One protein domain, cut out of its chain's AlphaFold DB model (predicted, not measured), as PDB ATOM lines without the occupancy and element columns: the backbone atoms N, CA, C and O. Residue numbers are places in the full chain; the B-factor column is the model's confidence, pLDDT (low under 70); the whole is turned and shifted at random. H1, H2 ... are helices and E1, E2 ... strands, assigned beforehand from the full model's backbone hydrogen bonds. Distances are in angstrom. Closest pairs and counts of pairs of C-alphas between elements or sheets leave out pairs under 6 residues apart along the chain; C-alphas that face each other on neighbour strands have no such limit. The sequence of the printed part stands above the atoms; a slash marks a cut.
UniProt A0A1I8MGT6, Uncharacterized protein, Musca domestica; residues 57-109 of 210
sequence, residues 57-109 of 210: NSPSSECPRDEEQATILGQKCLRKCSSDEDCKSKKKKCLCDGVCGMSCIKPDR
ATOM      1  N   ASN A  57     109.968  92.916 129.228       58.59
ATOM      2  CA  ASN A  57     109.344  93.116 130.533       58.59
ATOM      3  C   ASN A  57     109.292  91.848 131.384       58.59
ATOM      4  O   ASN A  57     108.995  91.994 132.578       58.59
ATOM      5  N   SER A  58     109.610  90.669 130.827       65.00
ATOM      6  CA  SER A  58     109.547  89.431 131.604       65.00
ATOM      7  C   SER A  58     110.527  89.480 132.789       65.00
ATOM      8  O   SER A  58     111.631  90.033 132.662       65.00
ATOM      9  N   PRO A  59     110.127  89.044 133.994       70.19
ATOM     10  CA  PRO A  59     111.041  88.820 135.105       70.19
ATOM     11  C   PRO A  59     112.094  87.774 134.722       70.19
ATOM     12  O   PRO A  59     111.770  86.749 134.147       70.19
ATOM     13  N   SER A  60     113.363  88.015 135.059       78.62
ATOM     14  CA  SER A  60     114.391  86.978 134.917       78.62
ATOM     15  C   SER A  60     114.114  85.859 135.923       78.62
ATOM     16  O   SER A  60     114.051  86.129 137.124       78.62
ATOM     17  N   SER A  61     113.972  84.625 135.441       81.62
ATOM     18  CA  SER A  61     113.854  83.426 136.277       81.62
ATOM     19  C   SER A  61     115.165  83.102 137.007       81.62
ATOM     20  O   SER A  61     115.143  82.658 138.153       81.62
ATOM     21  N   GLU A  62     116.312  83.395 136.385       87.19
ATOM     22  CA  GLU A  62     117.646  83.196 136.970       87.19
ATOM     23  C   GLU A  62     117.983  84.211 138.073       87.19
ATOM     24  O   GLU A  62     118.642  83.876 139.057       87.19
ATOM     25  N   CYS A  63     117.546  85.463 137.915       92.50
ATOM     26  CA  CYS A  63     117.796  86.542 138.866       92.50
ATOM     27  C   CYS A  63     116.498  87.315 139.154       92.50
ATOM     28  O   CYS A  63     116.319  88.453 138.684       92.50
ATOM     29  N   PRO A  64     115.572  86.697 139.912       92.00
ATOM     30  CA  PRO A  64     114.288  87.296 140.225       92.00
ATOM     31  C   PRO A  64     114.470  88.538 141.095       92.00
ATOM     32  O   PRO A  64     115.354  88.622 141.949       92.00
ATOM     33  N   ARG A  65     113.607  89.527 140.868       92.31
ATOM     34  CA  ARG A  65     113.627  90.801 141.588       92.31
ATOM     35  C   ARG A  65     112.540  90.826 142.656       92.31
ATOM     36  O   ARG A  65     111.363  90.743 142.324       92.31
ATOM     37  N   ASP A  66     112.940  91.039 143.902       92.56
ATOM     38  CA  ASP A  66     112.064  91.249 145.055       92.56
ATOM     39  C   ASP A  66     112.354  92.623 145.682       92.56
ATOM     40  O   ASP A  66     113.208  92.787 146.558       92.56
ATOM     41  N   GLU A  67     111.653  93.651 145.193       92.19
ATOM     42  CA  GLU A  67     111.846  95.034 145.656       92.19
ATOM     43  C   GLU A  67     111.401  95.243 147.107       92.19
ATOM     44  O   GLU A  67     111.916  96.121 147.806       92.19
ATOM     45  N   GLU A  68     110.453  94.440 147.576       92.62
ATOM     46  CA  GLU A  68     109.934  94.556 148.929       92.62
ATOM     47  C   GLU A  68     110.901  93.910 149.928       92.62
ATOM     48  O   GLU A  68     111.212  94.528 150.948       92.62
ATOM     49  N   GLN A  69     111.496  92.759 149.595       94.19
ATOM     50  CA  GLN A  69     112.608  92.208 150.372       94.19
ATOM     51  C   GLN A  69     113.818  93.146 150.363       94.19
ATOM     52  O   GLN A  69     114.405  93.387 151.415       94.19
ATOM     53  N   ALA A  70     114.171  93.733 149.214       93.56
ATOM     54  CA  ALA A  70     115.242  94.726 149.156       93.56
ATOM     55  C   ALA A  70     114.972  95.909 150.101       93.56
ATOM     56  O   ALA A  70     115.865  96.324 150.838       93.56
ATOM     57  N   THR A  71     113.728  96.395 150.152       92.56
ATOM     58  CA  THR A  71     113.315  97.480 151.054       92.56
ATOM     59  C   THR A  71     113.444  97.085 152.526       92.56
ATOM     60  O   THR A  71     113.968  97.870 153.315       92.56
ATOM     61  N   ILE A  72     113.032  95.867 152.896       92.56
ATOM     62  CA  ILE A  72     113.198  95.327 154.258       92.56
ATOM     63  C   ILE A  72     114.683  95.245 154.639       92.56
ATOM     64  O   ILE A  72     115.050  95.561 155.768       92.56
ATOM     65  N   LEU A  73     115.545  94.884 153.687       91.12
ATOM     66  CA  LEU A  73     116.999  94.848 153.866       91.12
ATOM     67  C   LEU A  73     117.660  96.239 153.791       91.12
ATOM     68  O   LEU A  73     118.885  96.340 153.854       91.12
ATOM     69  N   GLY A  74     116.880  97.314 153.632       89.75
ATOM     70  CA  GLY A  74     117.385  98.683 153.501       89.75
ATOM     71  C   GLY A  74     118.144  98.952 152.197       89.75
ATOM     72  O   GLY A  74     118.842  99.961 152.085       89.75
ATOM     73  N   GLN A  75     118.019  98.072 151.204       90.12
ATOM     74  CA  GLN A  75     118.669  98.178 149.903       90.12
ATOM     75  C   GLN A  75     117.789  98.952 148.922       90.12
ATOM     76  O   GLN A  75     116.581  98.745 148.820       90.12
ATOM     77  N   LYS A  76     118.409  99.851 148.154       90.94
ATOM     78  CA  LYS A  76     117.739 100.568 147.064       90.94
ATOM     79  C   LYS A  76     118.200 100.009 145.735       90.94
ATOM     80  O   LYS A  76     119.310 100.294 145.288       90.94
ATOM     81  N   CYS A  77     117.320  99.261 145.089       94.19
ATOM     82  CA  CYS A  77     117.642  98.629 143.826       94.19
ATOM     83  C   CYS A  77     117.904  99.650 142.718       94.19
ATOM     84  O   CYS A  77     117.179 100.636 142.549       94.19
ATOM     85  N   LEU A  78     118.935  99.385 141.914       94.62
ATOM     86  CA  LEU A  78     119.192 100.169 140.715       94.62
ATOM     87  C   LEU A  78     118.120  99.898 139.647       94.62
ATOM     88  O   LEU A  78     117.236  99.048 139.789       94.62
ATOM     89  N   ARG A  79     118.185 100.668 138.556       94.12
ATOM     90  CA  ARG A  79     117.220 100.582 137.457       94.12
ATOM     91  C   ARG A  79     117.217  99.173 136.852       94.12
ATOM     92  O   ARG A  79     118.278  98.728 136.414       94.12
ATOM     93  N   LYS A  80     116.030  98.556 136.772       94.12
ATOM     94  CA  LYS A  80     115.788  97.278 136.086       94.12
ATOM     95  C   LYS A  80     116.304  97.316 134.640       94.12
ATOM     96  O   LYS A  80     116.280  98.367 133.984       94.12
ATOM     97  N   CYS A  81     116.761  96.173 134.159       93.56
ATOM     98  CA  CYS A  81     117.103  95.917 132.764       93.56
ATOM     99  C   CYS A  81     116.858  94.447 132.433       93.56
ATOM    100  O   CYS A  81     116.757  93.628 133.344       93.56
ATOM    101  N   SER A  82     116.810  94.148 131.141       91.06
ATOM    102  CA  SER A  82     116.857  92.786 130.609       91.06
ATOM    103  C   SER A  82     118.078  92.589 129.710       91.06
ATOM    104  O   SER A  82     118.607  91.486 129.640       91.06
ATOM    105  N   SER A  83     118.585  93.660 129.087       92.25
ATOM    106  CA  SER A  83     119.856  93.659 128.354       92.25
ATOM    107  C   SER A  83     120.709  94.895 128.657       92.25
ATOM    108  O   SER A  83     120.263  95.875 129.267       92.25
ATOM    109  N   ASP A  84     121.967  94.865 128.214       94.88
ATOM    110  CA  ASP A  84     122.893  95.994 128.324       94.88
ATOM    111  C   ASP A  84     122.373  97.264 127.629       94.88
ATOM    112  O   ASP A  84     122.650  98.371 128.100       94.88
ATOM    113  N   GLU A  85     121.612  97.138 126.531       94.69
ATOM    114  CA  GLU A  85     121.102  98.302 125.791       94.69
ATOM    115  C   GLU A  85     120.063  99.092 126.579       94.69
ATOM    116  O   GLU A  85     119.920 100.300 126.374       94.69
ATOM    117  N   ASP A  86     119.366  98.447 127.516       93.06
ATOM    118  CA  ASP A  86     118.424  99.152 128.371       93.06
ATOM    119  C   ASP A  86     119.158 100.201 129.211       93.06
ATOM    120  O   ASP A  86     118.561 101.195 129.639       93.06
ATOM    121  N   CYS A  87     120.437  99.981 129.536       95.75
ATOM    122  CA  CYS A  87     121.221 100.848 130.402       95.75
ATOM    123  C   CYS A  87     121.496 102.219 129.772       95.75
ATOM    124  O   CYS A  87     122.191 102.358 128.773       95.75
ATOM    125  N   LYS A  88     121.065 103.286 130.469       96.06
ATOM    126  CA  LYS A  88     121.278 104.696 130.062       96.06
ATOM    127  C   LYS A  88     122.738 105.068 129.761       96.06
ATOM    128  O   LYS A  88     122.994 106.089 129.136       96.06
ATOM    129  N   SER A  89     123.703 104.312 130.279       96.25
ATOM    130  CA  SER A  89     125.127 104.571 130.103       96.25
ATOM    131  C   SER A  89     125.805 103.335 129.542       96.25
ATOM    132  O   SER A  89     125.669 102.261 130.116       96.25
ATOM    133  N   LYS A  90     126.642 103.521 128.515       96.19
ATOM    134  CA  LYS A  90     127.485 102.463 127.932       96.19
ATOM    135  C   LYS A  90     128.502 101.860 128.915       96.19
ATOM    136  O   LYS A  90     129.055 100.803 128.648       96.19
ATOM    137  N   LYS A  91     128.770 102.539 130.038       96.19
ATOM    138  CA  LYS A  91     129.641 102.049 131.124       96.19
ATOM    139  C   LYS A  91     128.911 101.130 132.110       96.19
ATOM    140  O   LYS A  91     129.508 100.699 133.091       96.19
ATOM    141  N   LYS A  92     127.607 100.919 131.921       97.56
ATOM    142  CA  LYS A  92     126.796 100.035 132.751       97.56
ATOM    143  C   LYS A  92     126.449  98.771 131.981       97.56
ATOM    144  O   LYS A  92     126.373  98.799 130.756       97.56
ATOM    145  N   LYS A  93     126.252  97.700 132.732       97.62
ATOM    146  CA  LYS A  93     125.926  96.364 132.258       97.62
ATOM    147  C   LYS A  93     124.707  95.851 133.004       97.62
ATOM    148  O   LYS A  93     124.501  96.232 134.161       97.62
ATOM    149  N   CYS A  94     123.897  95.050 132.328       96.06
ATOM    150  CA  CYS A  94     122.745  94.412 132.930       96.06
ATOM    151  C   CYS A  94     123.200  93.161 133.671       96.06
ATOM    152  O   CYS A  94     123.557  92.162 133.060       96.06
ATOM    153  N   LEU A  95     123.265  93.255 134.995       96.31
ATOM    154  CA  LEU A  95     123.866  92.236 135.849       96.31
ATOM    155  C   LEU A  95     122.965  91.963 137.057       96.31
ATOM    156  O   LEU A  95     122.174  92.820 137.459       96.31
ATOM    157  N   CYS A  96     123.100  90.767 137.625       95.31
ATOM    158  CA  CYS A  96     122.311  90.315 138.765       95.31
ATOM    159  C   CYS A  96     122.789  90.957 140.077       95.31
ATOM    160  O   CYS A  96     123.945  90.786 140.457       95.31
ATOM    161  N   ASP A  97     121.903  91.665 140.780       95.00
ATOM    162  CA  ASP A  97     122.179  92.353 142.055       95.00
ATOM    163  C   ASP A  97     121.450  91.684 143.236       95.00
ATOM    164  O   ASP A  97     120.779  92.336 144.037       95.00
ATOM    165  N   GLY A  98     121.512  90.350 143.318       92.56
ATOM    166  CA  GLY A  98     120.833  89.578 144.365       92.56
ATOM    167  C   GLY A  98     119.318  89.801 144.357       92.56
ATOM    168  O   GLY A  98     118.681  89.676 143.316       92.56
ATOM    169  N   VAL A  99     118.740  90.188 145.502       93.12
ATOM    170  CA  VAL A  99     117.291  90.465 145.634       93.12
ATOM    171  C   VAL A  99     116.805  91.590 144.717       93.12
ATOM    172  O   VAL A  99     115.627  91.653 144.380       93.12
ATOM    173  N   CYS A 100     117.700  92.467 144.261       93.81
ATOM    174  CA  CYS A 100     117.356  93.512 143.308       93.81
ATOM    175  C   CYS A 100     117.224  93.003 141.867       93.81
ATOM    176  O   CYS A 100     116.864  93.784 140.980       93.81
ATOM    177  N   GLY A 101     117.466  91.719 141.609       94.50
ATOM    178  CA  GLY A 101     117.340  91.132 140.284       94.50
ATOM    179  C   GLY A 101     118.269  91.782 139.254       94.50
ATOM    180  O   GLY A 101     119.257  92.448 139.589       94.50
ATOM    181  N   MET A 102     117.909  91.648 137.978       94.94
ATOM    182  CA  MET A 102     118.632  92.279 136.871       94.94
ATOM    183  C   MET A 102     118.587  93.809 136.955       94.94
ATOM    184  O   MET A 102     117.531  94.446 136.889       94.94
ATOM    185  N   SER A 103     119.768  94.404 137.100       95.50
ATOM    186  CA  SER A 103     119.956  95.826 137.365       95.50
ATOM    187  C   SER A 103     121.058  96.418 136.486       95.50
ATOM    188  O   SER A 103     121.997  95.739 136.085       95.50
ATOM    189  N   CYS A 104     120.978  97.717 136.184       96.75
ATOM    190  CA  CYS A 104     122.041  98.416 135.454       96.75
ATOM    191  C   CYS A 104     123.169  98.868 136.375       96.75
ATOM    192  O   CYS A 104     123.139  99.971 136.947       96.75
ATOM    193  N   ILE A 105     124.192  98.029 136.440       97.31
ATOM    194  CA  ILE A 105     125.326  98.123 137.354       97.31
ATOM    195  C   ILE A 105     126.536  98.664 136.601       97.31
ATOM    196  O   ILE A 105     126.707  98.393 135.419       97.31
ATOM    197  N   LYS A 106     127.379  99.465 137.258       97.25
ATOM    198  CA  LYS A 106     128.692  99.848 136.718       97.25
ATOM    199  C   LYS A 106     129.714  98.822 137.232       97.25
ATOM    200  O   LYS A 106     130.020  98.907 138.417       97.25
ATOM    201  N   PRO A 107     130.244  97.900 136.406       95.94
ATOM    202  CA  PRO A 107     131.120  96.827 136.894       95.94
ATOM    203  C   PRO A 107     132.411  97.348 137.539       95.94
ATOM    204  O   PRO A 107     132.848  96.832 138.560       95.94
ATOM    205  N   ASP A 108     132.953  98.451 137.014       95.75
ATOM    206  CA  ASP A 108     134.164  99.101 137.541       95.75
ATOM    207  C   ASP A 108     133.915  99.910 138.831       95.75
ATOM    208  O   ASP A 108     134.718 100.762 139.211       95.75
ATOM    209  N   ARG A 109     132.741  99.782 139.457       94.75
ATOM    210  CA  ARG A 109     132.483 100.401 140.757       94.75
ATOM    211  C   ARG A 109     133.132  99.540 141.834       94.75
ATOM    212  O   ARG A 109     132.844  98.351 141.921       94.75
TER     213      ARG A 109
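Overview. This is residues 57 to 109 of the 210 residues of an uncharacterized protein of Musca domestica (UniProt A0A1I8MGT6). This is a little knot of loops with little regular structure: a short two-stranded hairpin, E1 and E2, with one short helix, H1, off towards one end of the longest axis and a long loop, residues 73 to 92, leading from the helix back to the hairpin. Of 53 printed residues, only 14 are in named elements, in the order H1, E1, E2; the sheet is antiparallel and the class mixed. The whole is compact, with a radius of gyration of the C-alphas of 10.7 A and spans of 31 by 25 by 15 A.

Arrangement. Look first at E1, residues 93 to 96, and E2, residues 102 to 105, a hairpin with directions 133 degrees apart. N 93 and O 105, at 2.8 A, are within hydrogen-bond range, as are N 103 and O 95, at 2.9 A. H1, residues 67 to 72, is apart from E2; its O i to N i+4 pairs are each within hydrogen-bond range.

Along the chain. Find C-alpha 93 at (125.926, 96.364, 132.258); E1 runs 9.6 A from there. E2 spans 8.9 A, ending at C-alpha 105, (125.326, 98.123, 137.354). H1 spans 8.7 A from C-alpha 67, (111.846, 95.034, 145.656).

Size, cuts and confidence. The C-alphas farthest apart, of Ile 72 and Lys 90, are 30.8 A apart. The printed part has no cut; the link from H1 to E1 is long, that from E1 to E2 tight. Residues 57 to 58 have pLDDT under 70.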